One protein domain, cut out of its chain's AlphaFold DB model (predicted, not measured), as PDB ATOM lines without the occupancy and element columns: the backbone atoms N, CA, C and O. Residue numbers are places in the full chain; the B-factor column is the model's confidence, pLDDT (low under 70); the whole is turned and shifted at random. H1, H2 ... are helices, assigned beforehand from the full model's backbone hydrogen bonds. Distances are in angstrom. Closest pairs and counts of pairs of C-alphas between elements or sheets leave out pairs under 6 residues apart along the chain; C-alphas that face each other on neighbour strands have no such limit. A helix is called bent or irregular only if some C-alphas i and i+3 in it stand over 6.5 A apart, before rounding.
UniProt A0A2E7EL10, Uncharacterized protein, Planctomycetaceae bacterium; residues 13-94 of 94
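What this domain is: This is residues 13 to 94 of the 94 residues of an uncharacterized protein of Planctomycetaceae bacterium (UniProt A0A2E7EL10). Two long helices, H1 and H4, cross as an uneven X, and two short helices, H2 and H3, lead the chain back from the far end of H1 to the start of H4. H2 packs on H1 around Gly 31, while H3 folds back into H4 as a helical hairpin. The printed part has 82 residues with four named helices in the order H1, H2, H3, H4 and no named strand, and its class is all helix. It is elongated, spanning 42 by 24 by 17 A, and only just loose, close to compact, with a radius of gyration of the C-alphas of 14.2 A.

How they stand to each other: Start from H1, residues 13 to 37, the longest helix. Look at Val 20 to find where H4, residues 70 to 93, touches it: the closest C-alphas of the two helices are those of Val 20 and Tyr 79, 5.7 A apart. The two touch with residues 16 to 24 of H1 and 75 to 83 of H4 alone, at a steep tilt of 50 degrees, running the same way. Farther along H1, at Gly 31, H2, residues 45 to 53, touches it; the closest C-alphas, of Gly 31 and Ala 49, are 4.1 A apart. Their tilt is steep at 46 degrees, opposite ways. H2 and H4 are close but not clearly touching, the closest C-alphas being those of Ile 50 and Asp 87 at 6.7 A, with a shallow tilt of 8 degrees, opposite ways. H3, residues 57 to 67, forms a helical hairpin with H4, which touches it with residues 70 to 80 alone; the closest C-alphas, of Ala 64 and Val 72, are 6.0 A apart, at a shallow tilt of 20 degrees. H3 is apart from H1 and from H2. Helix packing is mostly crossed, but only just: of 3 touching pairs, 1 is at a shallow tilt. Every O i to N i+4 pair is within hydrogen-bond range in H1 and H3, against 4 of 5 in H2 and 18 of 20 in H4.

Where its parts are: Find C-alpha 13 at (-5.479, 25.068, 59.580); from there H1 runs 35.9 A to C-alpha 37 at (17.685, 9.140, 37.328). H2, residues 45 to 53, covers 12.5 A, and H3, residues 57 to 67, covers 15.2 A. H4 also measures 35.9 A, from Gly 70 to C-alpha 93 at (16.639, 31.178, 43.360); it is neither bent nor irregular, but only just: C-alphas 72 and 75 are 6.0 A apart.

The domain as a whole: Look to Ala 41 and Gly 69 for the two C-alphas farthest apart, 42.4 A. The printed part has no cut and ends at Trp 94, the chain's last residue. The links from H2 to H3 and from H3 to H4 are tight, and the one from H1 to H2, 7 residues, is short. The mean pLDDT of the printed part is 93.6, and no printed residue is under 70.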
ATOM      1  N   LEU A  13      -5.865  24.244  60.725       90.50
ATOM      2  CA  LEU A  13      -5.479  25.068  59.580       90.50
ATOM      3  C   LEU A  13      -3.952  25.169  59.435       90.50
ATOM      4  O   LEU A  13      -3.425  25.055  58.323       90.50
ATOM      5  N   ALA A  14      -3.238  25.354  60.546       92.88
ATOM      6  CA  ALA A  14      -1.781  25.410  60.555       92.88
ATOM      7  C   ALA A  14      -1.167  24.064  60.142       92.88
ATOM      8  O   ALA A  14      -0.329  24.027  59.241       92.88
ATOM      9  N   VAL A  15      -1.626  22.957  60.735       95.25
ATOM     10  CA  VAL A  15      -1.164  21.598  60.407       95.25
ATOM     11  C   VAL A  15      -1.439  21.263  58.942       95.25
ATOM     12  O   VAL A  15      -0.563  20.737  58.255       95.25
ATOM     13  N   MET A  16      -2.617  21.612  58.428       94.62
ATOM     14  CA  MET A  16      -2.971  21.429  57.021       94.62
ATOM     15  C   MET A  16      -2.054  22.235  56.096       94.62
ATOM     16  O   MET A  16      -1.541  21.692  55.119       94.62
ATOM     17  N   THR A  17      -1.797  23.505  56.420       94.75
ATOM     18  CA  THR A  17      -0.906  24.366  55.628       94.75
ATOM     19  C   THR A  17       0.523  23.819  55.612       94.75
ATOM     20  O   THR A  17       1.121  23.687  54.546       94.75
ATOM     21  N   LEU A  18       1.048  23.418  56.772       96.94
ATOM     22  CA  LEU A  18       2.346  22.747  56.892       96.94
ATOM     23  C   LEU A  18       2.397  21.463  56.058       96.94
ATOM     24  O   LEU A  18       3.355  21.245  55.320       96.94
ATOM     25  N   SER A  19       1.347  20.644  56.118       96.62
ATOM     26  CA  SER A  19       1.254  19.397  55.351       96.62
ATOM     27  C   SER A  19       1.287  19.654  53.844       96.62
ATOM     28  O   SER A  19       1.975  18.950  53.109       96.62
ATOM     29  N   VAL A  20       0.593  20.694  53.381       95.81
ATOM     30  CA  VAL A  20       0.590  21.132  51.981       95.81
ATOM     31  C   VAL A  20       1.974  21.609  51.529       95.81
ATOM     32  O   VAL A  20       2.435  21.199  50.464       95.81
ATOM     33  N   ILE A  21       2.653  22.432  52.335       96.50
ATOM     34  CA  ILE A  21       4.015  22.916  52.044       96.50
ATOM     35  C   ILE A  21       4.982  21.737  51.926       96.50
ATOM     36  O   ILE A  21       5.737  21.643  50.956       96.50
ATOM     37  N   LEU A  22       4.930  20.807  52.884       96.94
ATOM     38  CA  LEU A  22       5.755  19.602  52.870       96.94
ATOM     39  C   LEU A  22       5.454  18.738  51.644       96.94
ATOM     40  O   LEU A  22       6.382  18.309  50.965       96.94
ATOM     41  N   LEU A  23       4.178  18.528  51.314       95.69
ATOM     42  CA  LEU A  23       3.772  17.763  50.136       95.69
ATOM     43  C   LEU A  23       4.302  18.389  48.835       95.69
ATOM     44  O   LEU A  23       4.818  17.671  47.978       95.69
ATOM     45  N   HIS A  24       4.210  19.715  48.688       95.06
ATOM     46  CA  HIS A  24       4.735  20.424  47.512       95.06
ATOM     47  C   HIS A  24       6.266  20.365  47.435       95.06
ATOM     48  O   HIS A  24       6.837  20.136  46.363       95.06
ATOM     49  N   GLY A  25       6.941  20.516  48.577       95.44
ATOM     50  CA  GLY A  25       8.391  20.372  48.694       95.44
ATOM     51  C   GLY A  25       8.868  18.964  48.334       95.44
ATOM     52  O   GLY A  25       9.789  18.810  47.532       95.44
ATOM     53  N   LEU A  26       8.191  17.928  48.833       96.50
ATOM     54  CA  LEU A  26       8.458  16.537  48.462       96.50
ATOM     55  C   LEU A  26       8.263  16.312  46.960       96.50
ATOM     56  O   LEU A  26       9.086  15.639  46.346       96.50
ATOM     57  N   GLY A  27       7.243  16.923  46.349       95.62
ATOM     58  CA  GLY A  27       7.050  16.920  44.896       95.62
ATOM     59  C   GLY A  27       8.241  17.493  44.115       95.62
ATOM     60  O   GLY A  27       8.604  16.959  43.069       95.62
ATOM     61  N   LEU A  28       8.903  18.534  44.638       95.50
ATOM     62  CA  LEU A  28      10.143  19.060  44.047       95.50
ATOM     63  C   LEU A  28      11.258  18.028  44.085       95.50
ATOM     64  O   LEU A  28      11.931  17.783  43.087       95.50
ATOM     65  N   LEU A  29      11.479  17.464  45.273       96.69
ATOM     66  CA  LEU A  29      12.595  16.570  45.537       96.69
ATOM     67  C   LEU A  29      12.455  15.296  44.710       96.69
ATOM     68  O   LEU A  29      13.438  14.847  44.123       96.69
ATOM     69  N   THR A  30      11.238  14.757  44.604       96.81
ATOM     70  CA  THR A  30      10.947  13.607  43.745       96.81
ATOM     71  C   THR A  30      11.138  13.955  42.273       96.81
ATOM     72  O   THR A  30      11.831  13.217  41.582       96.81
ATOM     73  N   GLY A  31      10.644  15.102  41.794       96.12
ATOM     74  CA  GLY A  31      10.878  15.559  40.420       96.12
ATOM     75  C   GLY A  31      12.369  15.707  40.086       96.12
ATOM     76  O   GLY A  31      12.845  15.207  39.066       96.12
ATOM     77  N   LEU A  32      13.154  16.311  40.980       96.62
ATOM     78  CA  LEU A  32      14.604  16.446  40.821       96.62
ATOM     79  C   LEU A  32      15.338  15.097  40.895       96.62
ATOM     80  O   LEU A  32      16.326  14.889  40.192       96.62
ATOM     81  N   ALA A  33      14.891  14.173  41.745       97.25
ATOM     82  CA  ALA A  33      15.462  12.831  41.825       97.25
ATOM     83  C   ALA A  33      15.169  12.017  40.554       97.25
ATOM     84  O   ALA A  33      16.073  11.393  40.000       97.25
ATOM     85  N   LEU A  34      13.934  12.079  40.050       97.50
ATOM     86  CA  LEU A  34      13.514  11.378  38.837       97.50
ATOM     87  C   LEU A  34      14.207  11.930  37.590       97.50
ATOM     88  O   LEU A  34      14.691  11.156  36.772       97.50
ATOM     89  N   THR A  35      14.335  13.251  37.465       97.38
ATOM     90  CA  THR A  35      15.059  13.875  36.341       97.38
ATOM     91  C   THR A  35      16.547  13.519  36.343       97.38
ATOM     92  O   THR A  35      17.125  13.299  35.278       97.38
ATOM     93  N   ARG A  36      17.170  13.394  37.526       95.81
ATOM     94  CA  ARG A  36      18.537  12.863  37.670       95.81
ATOM     95  C   ARG A  36      18.626  11.409  37.216       95.81
ATOM     96  O   ARG A  36      19.507  11.090  36.425       95.81
ATOM     97  N   ALA A  37      17.720  10.556  37.692       97.44
ATOM     98  CA  ALA A  37      17.685   9.140  37.328       97.44
ATOM     99  C   ALA A  37      17.429   8.924  35.824       97.44
ATOM    100  O   ALA A  37      17.985   8.006  35.233       97.44
ATOM    101  N   ALA A  38      16.643   9.801  35.199       97.19
ATOM    102  CA  ALA A  38      16.338   9.770  33.770       97.19
ATOM    103  C   ALA A  38      17.431  10.391  32.876       97.19
ATOM    104  O   ALA A  38      17.271  10.424  31.659       97.19
ATOM    105  N   GLY A  39      18.525  10.910  33.447       96.56
ATOM    106  CA  GLY A  39      19.619  11.503  32.671       96.56
ATOM    107  C   GLY A  39      19.295  12.862  32.036       96.56
ATOM    108  O   GLY A  39      20.004  13.285  31.127       96.56
ATOM    109  N   ILE A  40      18.263  13.569  32.511       96.31
ATOM    110  CA  ILE A  40      17.908  14.903  32.001       96.31
ATOM    111  C   ILE A  40      19.032  15.901  32.315       96.31
ATOM    112  O   ILE A  40      19.622  15.870  33.408       96.31
ATOM    113  N   ALA A  41      19.327  16.780  31.351       94.94
ATOM    114  CA  ALA A  41      20.337  17.830  31.461       94.94
ATOM    115  C   ALA A  41      20.068  18.726  32.676       94.94
ATOM    116  O   ALA A  41      18.920  19.035  32.981       94.94
ATOM    117  N   SER A  42      21.119  19.146  33.388       90.88
ATOM    118  CA  SER A  42      20.984  19.906  34.641       90.88
ATOM    119  C   SER A  42      20.194  21.206  34.489       90.88
ATOM    120  O   SER A  42      19.483  21.565  35.424       90.88
ATOM    121  N   SER A  43      20.290  21.858  33.326       92.94
ATOM    122  CA  SER A  43      19.529  23.064  32.977       92.94
ATOM    123  C   SER A  43      18.016  22.840  32.993       92.94
ATOM    124  O   SER A  43      17.271  23.734  33.376       92.94
ATOM    125  N   ASP A  44      17.561  21.633  32.652       95.25
ATOM    126  CA  ASP A  44      16.143  21.359  32.394       95.25
ATOM    127  C   ASP A  44      15.455  20.697  33.595       95.25
ATOM    128  O   ASP A  44      14.227  20.639  33.679       95.25
ATOM    129  N   ARG A  45      16.236  20.200  34.564       95.62
ATOM    130  CA  ARG A  45      15.712  19.450  35.719       95.62
ATOM    131  C   ARG A  45      14.713  20.256  36.529       95.62
ATOM    132  O   ARG A  45      13.714  19.692  36.968       95.62
ATOM    133  N   ILE A  46      14.974  21.548  36.729       95.19
ATOM    134  CA  ILE A  46      14.088  22.401  37.520       95.19
ATOM    135  C   ILE A  46      12.761  22.638  36.807       95.19
ATOM    136  O   ILE A  46      11.709  22.521  37.430       95.19
ATOM    137  N   ALA A  47      12.797  22.860  35.490       94.88
ATOM    138  CA  ALA A  47      11.606  23.054  34.679       94.88
ATOM    139  C   ALA A  47      10.717  21.806  34.719       94.88
ATOM    140  O   ALA A  47       9.516  21.903  34.965       94.88
ATOM    141  N   VAL A  48      11.315  20.619  34.574       95.31
ATOM    142  CA  VAL A  48      10.586  19.345  34.660       95.31
ATOM    143  C   VAL A  48      10.052  19.096  36.075       95.31
ATOM    144  O   VAL A  48       8.911  18.663  36.229       95.31
ATOM    145  N   ALA A  49      10.836  19.385  37.117       95.44
ATOM    146  CA  ALA A  49      10.408  19.187  38.498       95.44
ATOM    147  C   ALA A  49       9.264  20.133  38.906       95.44
ATOM    148  O   ALA A  49       8.343  19.696  39.596       95.44
ATOM    149  N   ILE A  50       9.282  21.392  38.449       94.56
ATOM    150  CA  ILE A  50       8.183  22.353  38.633       94.56
ATOM    151  C   ILE A  50       6.942  21.891  37.861       94.56
ATOM    152  O   ILE A  50       5.864  21.774  38.444       94.56
ATOM    153  N   ALA A  51       7.092  21.553  36.578       93.81
ATOM    154  CA  ALA A  51       5.970  21.127  35.744       93.81
ATOM    155  C   ALA A  51       5.287  19.858  36.286       93.81
ATOM    156  O   ALA A  51       4.062  19.767  36.301       93.81
ATOM    157  N   GLY A  52       6.061  18.886  36.779       91.31
ATOM    158  CA  GLY A  52       5.535  17.604  37.258       91.31
ATOM    159  C   GLY A  52       4.722  17.679  38.556       91.31
ATOM    160  O   GLY A  52       3.889  16.809  38.807       91.31
ATOM    161  N   ARG A  53       4.933  18.702  39.393       88.88
ATOM    162  CA  ARG A  53       4.244  18.846  40.693       88.88
ATOM    163  C   ARG A  53       3.033  19.784  40.658       88.88
ATOM    164  O   ARG A  53       2.275  19.822  41.635       88.88
ATOM    165  N   GLN A  54       2.848  20.521  39.562       90.12
ATOM    166  CA  GLN A  54       1.798  21.524  39.414       90.12
ATOM    167  C   GLN A  54       0.429  20.855  39.254       90.12
ATOM    168  O   GLN A  54       0.192  20.073  38.333       90.12
ATOM    169  N   LYS A  55      -0.494  21.155  40.171       88.69
ATOM    170  CA  LYS A  55      -1.856  20.611  40.137       88.69
ATOM    171  C   LYS A  55      -2.829  21.658  39.605       88.69
ATOM    172  O   LYS A  55      -2.713  22.851  39.895       88.69
ATOM    173  N   SER A  56      -3.806  21.198  38.825       90.00
ATOM    174  CA  SER A  56      -4.875  22.038  38.282       90.00
ATOM    175  C   SER A  56      -5.971  22.263  39.321       90.00
ATOM    176  O   SER A  56      -6.619  21.309  39.759       90.00
ATOM    177  N   LEU A  57      -6.215  23.535  39.662       90.69
ATOM    178  CA  LEU A  57      -7.320  23.951  40.529       90.69
ATOM    179  C   LEU A  57      -8.670  23.497  39.964       90.69
ATOM    180  O   LEU A  57      -9.498  22.992  40.710       90.69
ATOM    181  N   MET A  58      -8.877  23.625  38.650       91.12
ATOM    182  CA  MET A  58     -10.159  23.312  38.009       91.12
ATOM    183  C   MET A  58     -10.514  21.828  38.115       91.12
ATOM    184  O   MET A  58     -11.625  21.484  38.514       91.12
ATOM    185  N   VAL A  59      -9.559  20.947  37.805       92.69
ATOM    186  CA  VAL A  59      -9.767  19.495  37.922       92.69
ATOM    187  C   VAL A  59      -9.945  19.111  39.390       92.69
ATOM    188  O   VAL A  59     -10.842  18.341  39.726       92.69
ATOM    189  N   GLY A  60      -9.135  19.692  40.276       90.12
ATOM    190  CA  GLY A  60      -9.237  19.455  41.709       90.12
ATOM    191  C   GLY A  60     -10.590  19.873  42.295       90.12
ATOM    192  O   GLY A  60     -11.200  19.112  43.042       90.12
ATOM    193  N   LEU A  61     -11.089  21.051  41.917       92.50
ATOM    194  CA  LEU A  61     -12.382  21.580  42.346       92.50
ATOM    195  C   LEU A  61     -13.535  20.700  41.858       92.50
ATOM    196  O   LEU A  61     -14.428  20.377  42.641       92.50
ATOM    197  N   TYR A  62     -13.492  20.274  40.594       92.81
ATOM    198  CA  TYR A  62     -14.473  19.346  40.035       92.81
ATOM    199  C   TYR A  62     -14.546  18.050  40.854       92.81
ATOM    200  O   TYR A  62     -15.628  17.649  41.282       92.81
ATOM    201  N   VAL A  63     -13.392  17.437  41.143       92.50
ATOM    202  CA  VAL A  63     -13.317  16.207  41.944       92.50
ATOM    203  C   VAL A  63     -13.812  16.441  43.375       92.50
ATOM    204  O   VAL A  63     -14.592  15.647  43.895       92.50
ATOM    205  N   ALA A  64     -13.406  17.537  44.017       92.12
ATOM    206  CA  ALA A  64     -13.810  17.843  45.386       92.12
ATOM    207  C   ALA A  64     -15.331  18.019  45.511       92.12
ATOM    208  O   ALA A  64     -15.951  17.404  46.381       92.12
ATOM    209  N   ILE A  65     -15.946  18.793  44.610       92.19
ATOM    210  CA  ILE A  65     -17.395  19.031  44.610       92.19
ATOM    211  C   ILE A  65     -18.163  17.737  44.330       92.19
ATOM    212  O   ILE A  65     -19.174  17.484  44.980       92.19
ATOM    213  N   HIS A  66     -17.698  16.923  43.378       93.62
ATOM    214  CA  HIS A  66     -18.448  15.748  42.938       93.62
ATOM    215  C   HIS A  66     -18.308  14.542  43.881       93.62
ATOM    216  O   HIS A  66     -19.239  13.745  43.972       93.62
ATOM    217  N   TYR A  67     -17.182  14.406  44.593       92.75
ATOM    218  CA  TYR A  67     -16.876  13.186  45.353       92.75
ATOM    219  C   TYR A  67     -16.655  13.378  46.861       92.75
ATOM    220  O   TYR A  67     -16.737  12.394  47.592       92.75
ATOM    221  N   PHE A  68     -16.380  14.593  47.357       87.31
ATOM    222  CA  PHE A  68     -15.942  14.785  48.753       87.31
ATOM    223  C   PHE A  68     -16.675  15.890  49.534       87.31
ATOM    224  O   PHE A  68     -16.693  15.860  50.764       87.31
ATOM    225  N   GLY A  69     -17.293  16.859  48.853       85.81
ATOM    226  CA  GLY A  69     -18.001  17.978  49.480       85.81
ATOM    227  C   GLY A  69     -17.107  19.178  49.833       85.81
ATOM    228  O   GLY A  69     -15.946  19.272  49.441       85.81
ATOM    229  N   GLY A  70     -17.676  20.145  50.564       81.00
ATOM    230  CA  GLY A  70     -17.103  21.493  50.711       81.00
ATOM    231  C   GLY A  70     -15.820  21.612  51.544       81.00
ATOM    232  O   GLY A  70     -15.007  22.487  51.265       81.00
ATOM    233  N   LEU A  71     -15.587  20.746  52.540       84.12
ATOM    234  CA  LEU A  71     -14.401  20.855  53.411       84.12
ATOM    235  C   LEU A  71     -13.083  20.581  52.667       84.12
ATOM    236  O   LEU A  71     -12.061  21.183  52.987       84.12
ATOM    237  N   VAL A  72     -13.106  19.739  51.627       87.88
ATOM    238  CA  VAL A  72     -11.921  19.411  50.812       87.88
ATOM    239  C   VAL A  72     -11.467  20.589  49.940       87.88
ATOM    240  O   VAL A  72     -10.325  20.624  49.488       87.88
ATOM    241  N   LEU A  73     -12.310  21.610  49.764       90.69
ATOM    242  CA  LEU A  73     -11.951  22.818  49.020       90.69
ATOM    243  C   LEU A  73     -10.828  23.612  49.695       90.69
ATOM    244  O   LEU A  73     -10.009  24.223  49.015       90.69
ATOM    245  N   ILE A  74     -10.770  23.585  51.025       91.31
ATOM    246  CA  ILE A  74      -9.835  24.397  51.807       91.31
ATOM    247  C   ILE A  74      -8.377  23.955  51.590       91.31
ATOM    248  O   ILE A  74      -7.587  24.785  51.133       91.31
ATOM    249  N   PRO A  75      -7.989  22.680  51.812       91.38
ATOM    250  CA  PRO A  75      -6.628  22.231  51.498       91.38
ATOM    251  C   PRO A  75      -6.291  22.396  50.014       91.38
ATOM    252  O   PRO A  75      -5.140  22.647  49.668       91.38
ATOM    253  N   LEU A  76      -7.287  22.281  49.134       94.06
ATOM    254  CA  LEU A  76      -7.109  22.374  47.691       94.06
ATOM    255  C   LEU A  76      -6.728  23.790  47.238       94.06
ATOM    256  O   LEU A  76      -5.782  23.960  46.468       94.06
ATOM    257  N   VAL A  77      -7.420  24.807  47.758       93.50
ATOM    258  CA  VAL A  77      -7.086  26.216  47.509       93.50
ATOM    259  C   VAL A  77      -5.752  26.578  48.159       93.50
ATOM    260  O   VAL A  77      -4.926  27.221  47.516       93.50
ATOM    261  N   ILE A  78      -5.497  26.124  49.393       94.75
ATOM    262  CA  ILE A  78      -4.216  26.371  50.075       94.75
ATOM    263  C   ILE A  78      -3.057  25.765  49.278       94.75
ATOM    264  O   ILE A  78      -2.067  26.452  49.044       94.75
ATOM    265  N   TYR A  79      -3.196  24.528  48.787       95.00
ATOM    266  CA  TYR A  79      -2.207  23.912  47.899       95.00
ATOM    267  C   TYR A  79      -1.965  24.758  46.655       95.00
ATOM    268  O   TYR A  79      -0.815  24.969  46.279       95.00
ATOM    269  N   HIS A  80      -3.023  25.297  46.048       95.06
ATOM    270  CA  HIS A  80      -2.890  26.121  44.854       95.06
ATOM    271  C   HIS A  80      -2.171  27.459  45.106       95.06
ATOM    272  O   HIS A  80      -1.395  27.913  44.270       95.06
ATOM    273  N   VAL A  81      -2.380  28.088  46.261       95.50
ATOM    274  CA  VAL A  81      -1.654  29.316  46.622       95.50
ATOM    275  C   VAL A  81      -0.195  29.001  46.951       95.50
ATOM    276  O   VAL A  81       0.712  29.650  46.432       95.50
ATOM    277  N   VAL A  82       0.040  27.975  47.772       95.44
ATOM    278  CA  VAL A  82       1.386  27.557  48.183       95.44
ATOM    279  C   VAL A  82       2.228  27.143  46.981       95.44
ATOM    280  O   VAL A  82       3.378  27.570  46.898       95.44
ATOM    281  N   GLN A  83       1.675  26.374  46.032       94.44
ATOM    282  CA  GLN A  83       2.428  25.961  44.845       94.44
ATOM    283  C   GLN A  83       2.910  27.178  44.047       94.44
ATOM    284  O   GLN A  83       4.071  27.213  43.672       94.44
ATOM    285  N   LEU A  84       2.065  28.202  43.856       94.38
ATOM    286  CA  LEU A  84       2.424  29.388  43.074       94.38
ATOM    287  C   LEU A  84       3.548  30.169  43.757       94.38
ATOM    288  O   LEU A  84       4.550  30.476  43.122       94.38
ATOM    289  N   LEU A  85       3.418  30.423  45.063       95.88
ATOM    290  CA  LEU A  85       4.436  31.141  45.830       95.88
ATOM    291  C   LEU A  85       5.769  30.384  45.856       95.88
ATOM    292  O   LEU A  85       6.821  30.965  45.596       95.88
ATOM    293  N   MET A  86       5.730  29.084  46.152       94.75
ATOM    294  CA  MET A  86       6.937  28.263  46.215       94.75
ATOM    295  C   MET A  86       7.585  28.096  44.842       94.75
ATOM    296  O   MET A  86       8.808  28.121  44.761       94.75
ATOM    297  N   ASP A  87       6.805  27.931  43.773       94.38
ATOM    298  CA  ASP A  87       7.339  27.805  42.416       94.38
ATOM    299  C   ASP A  87       8.001  29.106  41.963       94.38
ATOM    300  O   ASP A  87       9.085  29.045  41.391       94.38
ATOM    301  N   THR A  88       7.427  30.272  42.287       94.94
ATOM    302  CA  THR A  88       8.064  31.572  42.024       94.94
ATOM    303  C   THR A  88       9.384  31.720  42.776       94.94
ATOM    304  O   THR A  88      10.388  32.055  42.162       94.94
ATOM    305  N   VAL A  89       9.411  31.423  44.081       96.12
ATOM    306  CA  VAL A  89      10.647  31.506  44.881       96.12
ATOM    307  C   VAL A  89      11.708  30.537  44.360       96.12
ATOM    308  O   VAL A  89      12.872  30.897  44.241       96.12
ATOM    309  N   VAL A  90      11.320  29.305  44.029       94.31
ATOM    310  CA  VAL A  90      12.248  28.307  43.485       94.31
ATOM    311  C   VAL A  90      12.774  28.724  42.113       94.31
ATOM    312  O   VAL A  90      13.949  28.512  41.850       94.31
ATOM    313  N   ALA A  91      11.937  29.309  41.254       93.56
ATOM    314  CA  ALA A  91      12.357  29.777  39.936       93.56
ATOM    315  C   ALA A  91      13.316  30.978  40.004       93.56
ATOM    316  O   ALA A  91      14.180  31.089  39.147       93.56
ATOM    317  N   ASP A  92      13.170  31.854  41.001       95.56
ATOM    318  CA  ASP A  92      14.039  33.026  41.187       95.56
ATOM    319  C   ASP A  92      15.401  32.658  41.807       95.56
ATOM    320  O   ASP A  92      16.420  33.279  41.518       95.56
ATOM    321  N   LEU A  93      15.429  31.626  42.659       93.19
ATOM    322  CA  LEU A  93      16.639  31.178  43.360       93.19
ATOM    323  C   LEU A  93      17.489  30.152  42.590       93.19
ATOM    324  O   LEU A  93      18.594  29.848  43.046       93.19
ATOM    325  N   TRP A  94      16.967  29.561  41.511       87.44
ATOM    326  CA  TRP A  94      17.632  28.493  40.754       87.44
ATOM    327  C   TRP A  94      18.464  29.028  39.590       87.44
ATOM    328  O   TRP A  94      19.623  28.570  39.453       87.44
TER     329      TRP A  94